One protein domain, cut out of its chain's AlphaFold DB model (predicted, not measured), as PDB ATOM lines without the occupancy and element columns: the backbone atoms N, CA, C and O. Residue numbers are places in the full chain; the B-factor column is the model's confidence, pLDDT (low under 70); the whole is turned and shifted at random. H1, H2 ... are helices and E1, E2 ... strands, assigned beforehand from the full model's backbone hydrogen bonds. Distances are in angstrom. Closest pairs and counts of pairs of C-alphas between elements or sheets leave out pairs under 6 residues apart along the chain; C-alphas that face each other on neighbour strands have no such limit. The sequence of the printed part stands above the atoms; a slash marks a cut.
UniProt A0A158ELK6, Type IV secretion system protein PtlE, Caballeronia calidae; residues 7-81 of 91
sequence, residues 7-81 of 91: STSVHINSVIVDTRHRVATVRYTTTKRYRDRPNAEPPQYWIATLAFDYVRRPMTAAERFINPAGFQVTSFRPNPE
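What this domain is: This is residues 7 to 81 of the 91 residues of the protein "Type IV secretion system protein PtlE" of Caballeronia calidae (UniProt A0A158ELK6). One long, twisted sheet of four antiparallel strands, of which E1, E3 and E4 bend, makes a bare, arched wall, with no named helix over either face. From the E3 and E4 side of this wall a loop leads out to the short helix H1, and residues 60 to 66 stick out free of the rest; at the opposite end of the longest axis, the E2 to E3 link loops out. The printed part has 75 residues, with four named strands and one named helix in the order E1, E2, E3, H1, E4, and is mostly strand; the sheet's order is E1, E2, E3, E4. It is loose, with a radius of gyration of the C-alphas of 16.2 A, and its flat outline spans 48 by 30 by 16 A.

How they stand to each other: Start with E1, residues 7 to 18, an edge strand that bends by 59 degrees at residue 13. A tight link leads to E2, residues 23 to 34, and the two form a hairpin at 168 degrees; look for N 9 and O 31, 2.9 A apart, and for the C-alphas of Ile 12 and Tyr 28, which face each other at 4.3 A. After a short link comes E3, residues 44 to 54, which forms a second hairpin with E2 at 135 degrees, with N 46 and O 28 2.8 A apart. E1, E2 and E3 are a meander, each strand the antiparallel neighbour of the one before. E3 bends by 50 degrees at residue 51. Next find H1, residues 61 to 66, which is not on the sheet and is apart from E1 and E2; in its backbone every O i to N i+4 pair is within hydrogen-bond range. A tight link leads on to E4, residues 71 to 80, the other edge strand, which bends by 66 degrees at residue 74. E4 is antiparallel to E3 at 159 degrees, with N 49 and O 77 3.0 A apart, and the C-alphas of Ala 48 and Pro 78 face each other at 4.0 A. E4 is apart from E1.

Where its parts are: Find C-alpha 7 at (5.727, -7.445, 32.353); from there E1 runs 31.8 A to C-alpha 18. E2 measures 34.1 A and E3 30.4 A from first to last C-alpha. H1 begins at C-alpha 61, (27.164, -15.766, 11.255), and is 9.0 A long. E4 runs 25.5 A to C-alpha 80 at (3.018, -25.489, 39.016).

The domain as a whole: Look at Pro 38 and Pro 58: their C-alphas are the two farthest apart, at 48.1 A. The printed part has no cut, and no link is long. The mean pLDDT of the printed part is 95.6, and no printed residue is under 70.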
ATOM      1  N   SER A   7       4.481  -6.691  32.471       93.81
ATOM      2  CA  SER A   7       5.727  -7.445  32.353       93.81
ATOM      3  C   SER A   7       5.691  -8.685  33.243       93.81
ATOM      4  O   SER A   7       5.108  -8.682  34.328       93.81
ATOM      5  N   THR A   8       6.313  -9.772  32.785       95.50
ATOM      6  CA  THR A   8       6.533 -10.973  33.598       95.50
ATOM      7  C   THR A   8       8.031 -11.187  33.744       95.50
ATOM      8  O   THR A   8       8.734 -11.404  32.759       95.50
ATOM      9  N   SER A   9       8.516 -11.110  34.978       96.12
ATOM     10  CA  SER A   9       9.906 -11.418  35.318       96.12
ATOM     11  C   SER A   9      10.048 -12.893  35.681       96.12
ATOM     12  O   SER A   9       9.133 -13.481  36.260       96.12
ATOM     13  N   VAL A  10      11.189 -13.488  35.330       97.81
ATOM     14  CA  VAL A  10      11.523 -14.885  35.626       97.81
ATOM     15  C   VAL A  10      12.762 -14.915  36.512       97.81
ATOM     16  O   VAL A  10      13.771 -14.295  36.183       97.81
ATOM     17  N   HIS A  11      12.703 -15.661  37.611       98.00
ATOM     18  CA  HIS A  11      13.841 -15.911  38.489       98.00
ATOM     19  C   HIS A  11      14.118 -17.413  38.560       98.00
ATOM     20  O   HIS A  11      13.240 -18.182  38.944       98.00
ATOM     21  N   ILE A  12      15.325 -17.845  38.189       97.94
ATOM     22  CA  ILE A  12      15.718 -19.258  38.257       97.94
ATOM     23  C   ILE A  12      16.160 -19.578  39.685       97.94
ATOM     24  O   ILE A  12      17.156 -19.040  40.156       97.94
ATOM     25  N   ASN A  13      15.435 -20.467  40.363       97.12
ATOM     26  CA  ASN A  13      15.754 -20.890  41.725       97.12
ATOM     27  C   ASN A  13      16.825 -21.990  41.736       97.12
ATOM     28  O   ASN A  13      17.736 -21.957  42.555       97.12
ATOM     29  N   SER A  14      16.719 -22.979  40.842       97.88
ATOM     30  CA  SER A  14      17.700 -24.066  40.740       97.88
ATOM     31  C   SER A  14      17.637 -24.783  39.396       97.88
ATOM     32  O   SER A  14      16.572 -24.874  38.784       97.88
ATOM     33  N   VAL A  15      18.753 -25.394  38.999       98.12
ATOM     34  CA  VAL A  15      18.858 -26.232  37.799       98.12
ATOM     35  C   VAL A  15      19.537 -27.550  38.162       98.12
ATOM     36  O   VAL A  15      20.629 -27.547  38.723       98.12
ATOM     37  N   ILE A  16      18.900 -28.668  37.822       98.12
ATOM     38  CA  ILE A  16      19.462 -30.018  37.928       98.12
ATOM     39  C   ILE A  16      19.543 -30.586  36.517       98.12
ATOM     40  O   ILE A  16      18.556 -30.548  35.785       98.12
ATOM     41  N   VAL A  17      20.708 -31.102  36.127       98.06
ATOM     42  CA  VAL A  17      20.952 -31.585  34.763       98.06
ATOM     43  C   VAL A  17      21.399 -33.037  34.793       98.06
ATOM     44  O   VAL A  17      22.412 -33.370  35.405       98.06
ATOM     45  N   ASP A  18      20.680 -33.881  34.063       97.19
ATOM     46  CA  ASP A  18      21.113 -35.214  33.682       97.19
ATOM     47  C   ASP A  18      21.705 -35.154  32.271       97.19
ATOM     48  O   ASP A  18      21.010 -35.180  31.250       97.19
ATOM     49  N   THR A  19      23.027 -35.035  32.206       94.38
ATOM     50  CA  THR A  19      23.745 -34.921  30.934       94.38
ATOM     51  C   THR A  19      23.755 -36.220  30.138       94.38
ATOM     52  O   THR A  19      23.905 -36.148  28.915       94.38
ATOM     53  N   ARG A  20      23.575 -37.376  30.798       96.56
ATOM     54  CA  ARG A  20      23.560 -38.703  30.171       96.56
ATOM     55  C   ARG A  20      22.261 -38.928  29.409       96.56
ATOM     56  O   ARG A  20      22.308 -39.404  28.280       96.56
ATOM     57  N   HIS A  21      21.131 -38.554  30.003       96.94
ATOM     58  CA  HIS A  21      19.812 -38.692  29.380       96.94
ATOM     59  C   HIS A  21      19.335 -37.419  28.674       96.94
ATOM     60  O   HIS A  21      18.264 -37.424  28.075       96.94
ATOM     61  N   ARG A  22      20.132 -36.344  28.718       97.56
ATOM     62  CA  ARG A  22      19.812 -35.037  28.123       97.56
ATOM     63  C   ARG A  22      18.487 -34.462  28.625       97.56
ATOM     64  O   ARG A  22      17.683 -33.926  27.863       97.56
ATOM     65  N   VAL A  23      18.285 -34.561  29.933       98.12
ATOM     66  CA  VAL A  23      17.116 -34.020  30.626       98.12
ATOM     67  C   VAL A  23      17.578 -33.017  31.674       98.12
ATOM     68  O   VAL A  23      18.627 -33.185  32.291       98.12
ATOM     69  N   ALA A  24      16.811 -31.954  31.878       98.38
ATOM     70  CA  ALA A  24      17.032 -31.003  32.956       98.38
ATOM     71  C   ALA A  24      15.729 -30.718  33.701       98.38
ATOM     72  O   ALA A  24      14.659 -30.646  33.099       98.38
ATOM     73  N   THR A  25      15.833 -30.511  35.008       98.31
ATOM     74  CA  THR A  25      14.749 -29.997  35.844       98.31
ATOM     75  C   THR A  25      15.128 -28.608  36.328       98.31
ATOM     76  O   THR A  25      16.160 -28.420  36.974       98.31
ATOM     77  N   VAL A  26      14.292 -27.625  36.015       98.25
ATOM     78  CA  VAL A  26      14.495 -26.218  36.362       98.25
ATOM     79  C   VAL A  26      13.377 -25.781  37.290       98.25
ATOM     80  O   VAL A  26      12.206 -25.845  36.923       98.25
ATOM     81  N   ARG A  27      13.734 -25.309  38.483       98.25
ATOM     82  CA  ARG A  27      12.800 -24.632  39.387       98.25
ATOM     83  C   ARG A  27      12.931 -23.138  39.146       98.25
ATOM     84  O   ARG A  27      14.043 -22.611  39.199       98.25
ATOM     85  N   TYR A  28      11.827 -22.473  38.841       98.19
ATOM     86  CA  TYR A  28      11.813 -21.040  38.568       98.19
ATOM     87  C   TYR A  28      10.533 -20.394  39.083       98.19
ATOM     88  O   TYR A  28       9.498 -21.034  39.242       98.19
ATOM     89  N   THR A  29      10.617 -19.097  39.329       97.94
ATOM     90  CA  THR A  29       9.512 -18.269  39.793       97.94
ATOM     91  C   THR A  29       9.163 -17.253  38.715       97.94
ATOM     92  O   THR A  29      10.063 -16.672  38.106       97.94
ATOM     93  N   THR A  30       7.874 -17.019  38.483       97.44
ATOM     94  CA  THR A  30       7.394 -15.927  37.628       97.44
ATOM     95  C   THR A  30       6.656 -14.892  38.456       97.44
ATOM     96  O   THR A  30       5.760 -15.247  39.223       97.44
ATOM     97  N   THR A  31       6.971 -13.617  38.246       96.69
ATOM     98  CA  THR A  31       6.289 -12.500  38.909       96.69
ATOM     99  C   THR A  31       5.749 -11.546  37.859       96.69
ATOM    100  O   THR A  31       6.517 -10.965  37.084       96.69
ATOM    101  N   LYS A  32       4.425 -11.397  37.842       96.00
ATOM    102  CA  LYS A  32       3.699 -10.524  36.921       96.00
ATOM    103  C   LYS A  32       3.547  -9.126  37.521       96.00
ATOM    104  O   LYS A  32       3.195  -8.987  38.689       96.00
ATOM    105  N   ARG A  33       3.780  -8.084  36.726       95.06
ATOM    106  CA  ARG A  33       3.608  -6.682  37.121       95.06
ATOM    107  C   ARG A  33       2.790  -5.941  36.075       95.06
ATOM    108  O   ARG A  33       3.175  -5.891  34.913       95.06
ATOM    109  N   TYR A  34       1.705  -5.321  36.518       94.25
ATOM    110  CA  TYR A  34       0.913  -4.401  35.710       94.25
ATOM    111  C   TYR A  34       1.429  -2.975  35.904       94.25
ATOM    112  O   TYR A  34       1.750  -2.583  37.026       94.25
ATOM    113  N   ARG A  35       1.537  -2.198  34.824       91.00
ATOM    114  CA  ARG A  35       2.093  -0.835  34.872       91.00
ATOM    115  C   ARG A  35       1.215   0.139  35.662       91.00
ATOM    116  O   ARG A  35       1.730   1.070  36.269       91.00
ATOM    117  N   ASP A  36      -0.093  -0.081  35.632       92.75
ATOM    118  CA  ASP A  36      -1.125   0.727  36.286       92.75
ATOM    119  C   ASP A  36      -1.357   0.347  37.760       92.75
ATOM    120  O   ASP A  36      -2.103   1.032  38.460       92.75
ATOM    121  N   ARG A  37      -0.702  -0.711  38.260       92.31
ATOM    122  CA  ARG A  37      -0.792  -1.150  39.658       92.31
ATOM    123  C   ARG A  37       0.514  -0.865  40.407       92.31
ATOM    124  O   ARG A  37       1.600  -1.089  39.873       92.31
ATOM    125  N   PRO A  38       0.446  -0.426  41.677       90.12
ATOM    126  CA  PRO A  38       1.647  -0.144  42.462       90.12
ATOM    127  C   PRO A  38       2.465  -1.416  42.744       90.12
ATOM    128  O   PRO A  38       3.697  -1.419  42.621       90.12
ATOM    129  N   ASN A  39       1.776  -2.519  43.046       94.12
ATOM    130  CA  ASN A  39       2.374  -3.784  43.461       94.12
ATOM    131  C   ASN A  39       2.355  -4.821  42.334       94.12
ATOM    132  O   ASN A  39       1.462  -4.829  41.488       94.12
ATOM    133  N   ALA A  40       3.356  -5.702  42.342       92.56
ATOM    134  CA  ALA A  40       3.352  -6.897  41.509       92.56
ATOM    135  C   ALA A  40       2.383  -7.950  42.075       92.56
ATOM    136  O   ALA A  40       2.076  -7.943  43.267       92.56
ATOM    137  N   GLU A  41       1.928  -8.856  41.214       94.56
ATOM    138  CA  GLU A  41       1.189 -10.049  41.626       94.56
ATOM    139  C   GLU A  41       2.081 -10.968  42.483       94.56
ATOM    140  O   GLU A  41       3.310 -10.947  42.328       94.56
ATOM    141  N   PRO A  42       1.496 -11.806  43.358       94.81
ATOM    142  CA  PRO A  42       2.251 -12.811  44.096       94.81
ATOM    143  C   PRO A  42       3.079 -13.722  43.168       94.81
ATOM    144  O   PRO A  42       2.619 -14.067  42.073       94.81
ATOM    145  N   PRO A  43       4.285 -14.141  43.595       95.56
ATOM    146  CA  PRO A  43       5.129 -15.027  42.804       95.56
ATOM    147  C   PRO A  43       4.446 -16.376  42.553       95.56
ATOM    148  O   PRO A  43       3.868 -16.977  43.459       95.56
ATOM    149  N   GLN A  44       4.558 -16.872  41.324       96.06
ATOM    150  CA  GLN A  44       4.124 -18.216  40.945       96.06
ATOM    151  C   GLN A  44       5.343 -19.123  40.798       96.06
ATOM    152  O   GLN A  44       6.299 -18.767  40.107       96.06
ATOM    153  N   TYR A  45       5.298 -20.290  41.433       96.62
ATOM    154  CA  TYR A  45       6.402 -21.244  41.471       96.62
ATOM    155  C   TYR A  45       6.183 -22.371  40.470       96.62
ATOM    156  O   TYR A  45       5.098 -22.950  40.382       96.62
ATOM    157  N   TRP A  46       7.238 -22.693  39.732       97.50
ATOM    158  CA  TRP A  46       7.199 -23.641  38.634       97.50
ATOM    159  C   TRP A  46       8.358 -24.620  38.704       97.50
ATOM    160  O   TRP A  46       9.482 -24.280  39.082       97.50
ATOM    161  N   ILE A  47       8.082 -25.832  38.241       97.88
ATOM    162  CA  ILE A  47       9.073 -26.856  37.949       97.88
ATOM    163  C   ILE A  47       8.918 -27.207  36.471       97.88
ATOM    164  O   ILE A  47       7.873 -27.708  36.062       97.88
ATOM    165  N   ALA A  48       9.938 -26.937  35.659       97.94
ATOM    166  CA  ALA A  48       9.986 -27.370  34.269       97.94
ATOM    167  C   ALA A  48      10.919 -28.563  34.098       97.94
ATOM    168  O   ALA A  48      12.085 -28.504  34.485       97.94
ATOM    169  N   THR A  49      10.419 -29.606  33.442       97.88
ATOM    170  CA  THR A  49      11.254 -30.678  32.897       97.88
ATOM    171  C   THR A  49      11.503 -30.400  31.420       97.88
ATOM    172  O   THR A  49      10.557 -30.201  30.653       97.88
ATOM    173  N   LEU A  50      12.774 -30.372  31.028       97.38
ATOM    174  CA  LEU A  50      13.218 -30.157  29.656       97.38
ATOM    175  C   LEU A  50      13.956 -31.388  29.146       97.38
ATOM    176  O   LEU A  50      14.800 -31.918  29.863       97.38
ATOM    177  N   ALA A  51      13.714 -31.774  27.896       98.19
ATOM    178  CA  ALA A  51      14.664 -32.579  27.133       98.19
ATOM    179  C   ALA A  51      15.419 -31.666  26.161       98.19
ATOM    180  O   ALA A  51      14.834 -30.728  25.609       98.19
ATOM    181  N   PHE A  52      16.709 -31.917  25.960       97.94
ATOM    182  CA  PHE A  52      17.557 -31.086  25.108       97.94
ATOM    183  C   PHE A  52      18.520 -31.908  24.253       97.94
ATOM    184  O   PHE A  52      18.677 -33.107  24.446       97.94
ATOM    185  N   ASP A  53      19.170 -31.265  23.291       97.25
ATOM    186  CA  ASP A  53      20.270 -31.854  22.531       97.25
ATOM    187  C   ASP A  53      21.187 -30.765  21.951       97.25
ATOM    188  O   ASP A  53      20.885 -29.572  22.040       97.25
ATOM    189  N   TYR A  54      22.294 -31.169  21.330       95.44
ATOM    190  CA  TYR A  54      23.202 -30.295  20.591       95.44
ATOM    191  C   TYR A  54      23.330 -30.774  19.149       95.44
ATOM    192  O   TYR A  54      23.959 -31.795  18.875       95.44
ATOM    193  N   VAL A  55      22.771 -30.012  18.209       92.69
ATOM    194  CA  VAL A  55      22.798 -30.371  16.787       92.69
ATOM    195  C   VAL A  55      23.671 -29.394  16.024       92.69
ATOM    196  O   VAL A  55      23.338 -28.220  15.864       92.69
ATOM    197  N   ARG A  56      24.774 -29.907  15.478       89.44
ATOM    198  CA  ARG A  56      25.611 -29.155  14.543       89.44
ATOM    199  C   ARG A  56      24.917 -29.100  13.189       89.44
ATOM    200  O   ARG A  56      24.668 -30.132  12.574       89.44
ATOM    201  N   ARG A  57      24.613 -27.890  12.730       87.94
ATOM    202  CA  ARG A  57      24.017 -27.624  11.417       87.94
ATOM    203  C   ARG A  57      24.781 -26.483  10.748       87.94
ATOM    204  O   ARG A  57      25.399 -25.687  11.462       87.94
ATOM    205  N   PRO A  58      24.754 -26.372   9.410       91.00
ATOM    206  CA  PRO A  58      25.161 -25.142   8.746       91.00
ATOM    207  C   PRO A  58      24.405 -23.955   9.360       91.00
ATOM    208  O   PRO A  58      23.188 -24.010   9.503       91.00
ATOM    209  N   MET A  59      25.141 -22.923   9.767       92.75
ATOM    210  CA  MET A  59      24.602 -21.714  10.393       92.75
ATOM    211  C   MET A  59      25.249 -20.494   9.757       92.75
ATOM    212  O   MET A  59      26.470 -20.469   9.533       92.75
ATOM    213  N   THR A  60      24.442 -19.467   9.531       94.69
ATOM    214  CA  THR A  60      24.916 -18.119   9.220       94.69
ATOM    215  C   THR A  60      25.692 -17.532  10.407       94.69
ATOM    216  O   THR A  60      25.636 -18.035  11.533       94.69
ATOM    217  N   ALA A  61      26.438 -16.446  10.180       94.19
ATOM    218  CA  ALA A  61      27.164 -15.766  11.255       94.19
ATOM    219  C   ALA A  61      26.220 -15.230  12.352       94.19
ATOM    220  O   ALA A  61      26.536 -15.352  13.532       94.19
ATOM    221  N   ALA A  62      25.051 -14.702  11.967       95.44
ATOM    222  CA  ALA A  62      24.052 -14.178  12.898       95.44
ATOM    223  C   ALA A  62      23.438 -15.281  13.777       95.44
ATOM    224  O   ALA A  62      23.334 -15.122  14.989       95.44
ATOM    225  N   GLU A  63      23.100 -16.433  13.193       93.06
ATOM    226  CA  GLU A  63      22.585 -17.578  13.956       93.06
ATOM    227  C   GLU A  63      23.639 -18.127  14.925       93.06
ATOM    228  O   GLU A  63      23.333 -18.401  16.086       93.06
ATOM    229  N   ARG A  64      24.901 -18.226  14.481       93.31
ATOM    230  CA  ARG A  64      26.011 -18.690  15.327       93.31
ATOM    231  C   ARG A  64      26.320 -17.721  16.469       93.31
ATOM    232  O   ARG A  64      26.736 -18.174  17.529       93.31
ATOM    233  N   PHE A  65      26.119 -16.416  16.271       95.19
ATOM    234  CA  PHE A  65      26.273 -15.417  17.332       95.19
ATOM    235  C   PHE A  65      25.284 -15.648  18.484       95.19
ATOM    236  O   PHE A  65      25.634 -15.440  19.642       95.19
ATOM    237  N   ILE A  66      24.077 -16.134  18.178       95.81
ATOM    238  CA  ILE A  66      23.045 -16.438  19.178       95.81
ATOM    239  C   ILE A  66      23.236 -17.845  19.770       95.81
ATOM    240  O   ILE A  66      23.136 -18.019  20.983       95.81
ATOM    241  N   ASN A  67      23.503 -18.863  18.940       95.00
ATOM    242  CA  ASN A  67      23.586 -20.265  19.369       95.00
ATOM    243  C   ASN A  67      24.765 -21.015  18.714       95.00
ATOM    244  O   ASN A  67      24.567 -21.828  17.806       95.00
ATOM    245  N   PRO A  68      26.005 -20.799  19.182       94.25
ATOM    246  CA  PRO A  68      27.194 -21.359  18.541       94.25
ATOM    247  C   PRO A  68      27.311 -22.883  18.670       94.25
ATOM    248  O   PRO A  68      27.914 -23.531  17.816       94.25
ATOM    249  N   ALA A  69      26.745 -23.464  19.732       94.75
ATOM    250  CA  ALA A  69      26.813 -24.899  20.011       94.75
ATOM    251  C   ALA A  69      25.652 -25.699  19.395       94.75
ATOM    252  O   ALA A  69      25.671 -26.929  19.442       94.75
ATOM    253  N   GLY A  70      24.638 -25.024  18.844       94.81
ATOM    254  CA  GLY A  70      23.432 -25.677  18.336       94.81
ATOM    255  C   GLY A  70      22.593 -26.340  19.426       94.81
ATOM    256  O   GLY A  70      21.998 -27.388  19.179       94.81
ATOM    257  N   PHE A  71      22.555 -25.752  20.627       96.44
ATOM    258  CA  PHE A  71      21.669 -26.203  21.699       96.44
ATOM    259  C   PHE A  71      20.214 -26.120  21.236       96.44
ATOM    260  O   PHE A  71      19.783 -25.089  20.717       96.44
ATOM    261  N   GLN A  72      19.454 -27.188  21.436       96.12
ATOM    262  CA  GLN A  72      18.032 -27.232  21.136       96.12
ATOM    263  C   GLN A  72      17.268 -27.853  22.298       96.12
ATOM    264  O   GLN A  72      17.682 -28.864  22.857       96.12
ATOM    265  N   VAL A  73      16.121 -27.269  22.631       96.81
ATOM    266  CA  VAL A  73      15.139 -27.897  23.516       96.81
ATOM    267  C   VAL A  73      14.219 -28.746  22.644       96.81
ATOM    268  O   VAL A  73      13.624 -28.235  21.698       96.81
ATOM    269  N   THR A  74      14.120 -30.038  22.940       97.12
ATOM    270  CA  THR A  74      13.281 -30.990  22.193       97.12
ATOM    271  C   THR A  74      11.936 -31.225  22.875       97.12
ATOM    272  O   THR A  74      10.960 -31.554  22.207       97.12
ATOM    273  N   SER A  75      11.851 -31.011  24.191       97.12
ATOM    274  CA  SER A  75      10.581 -30.950  24.918       97.12
ATOM    275  C   SER A  75      10.669 -29.996  26.107       97.12
ATOM    276  O   SER A  75      11.729 -29.845  26.715       97.12
ATOM    277  N   PHE A  76       9.549 -29.353  26.438       97.25
ATOM    278  CA  PHE A  76       9.423 -28.440  27.570       97.25
ATOM    279  C   PHE A  76       8.076 -28.660  28.255       97.25
ATOM    280  O   PHE A  76       7.029 -28.463  27.637       97.25
ATOM    281  N   ARG A  77       8.093 -29.066  29.527       97.50
ATOM    282  CA  ARG A  77       6.877 -29.276  30.319       97.50
ATOM    283  C   ARG A  77       6.969 -28.520  31.647       97.50
ATOM    284  O   ARG A  77       7.600 -29.033  32.572       97.50
ATOM    285  N   PRO A  78       6.355 -27.333  31.756       96.88
ATOM    286  CA  PRO A  78       6.232 -26.620  33.017       96.88
ATOM    287  C   PRO A  78       5.050 -27.162  33.829       96.88
ATOM    288  O   PRO A  78       3.971 -27.432  33.298       96.88
ATOM    289  N   ASN A  79       5.240 -27.288  35.136       95.69
ATOM    290  CA  ASN A  79       4.208 -27.659  36.093       95.69
ATOM    291  C   ASN A  79       4.233 -26.682  37.269       95.69
ATOM    292  O   ASN A  79       5.325 -26.359  37.741       95.69
ATOM    293  N   PRO A  80       3.069 -26.221  37.761       94.38
ATOM    294  CA  PRO A  80       3.018 -25.489  39.016       94.38
ATOM    295  C   PRO A  80       3.623 -26.347  40.122       94.38
ATOM    296  O   PRO A  80       3.318 -27.541  40.223       94.38
ATOM    297  N   GLU A  81       4.462 -25.749  40.957       85.44
ATOM    298  CA  GLU A  81       4.783 -26.375  42.227       85.44
ATOM    299  C   GLU A  81       3.493 -26.383  43.050       85.44
ATOM    300  O   GLU A  81       2.906 -25.333  43.311       85.44
TER     301      GLU A  81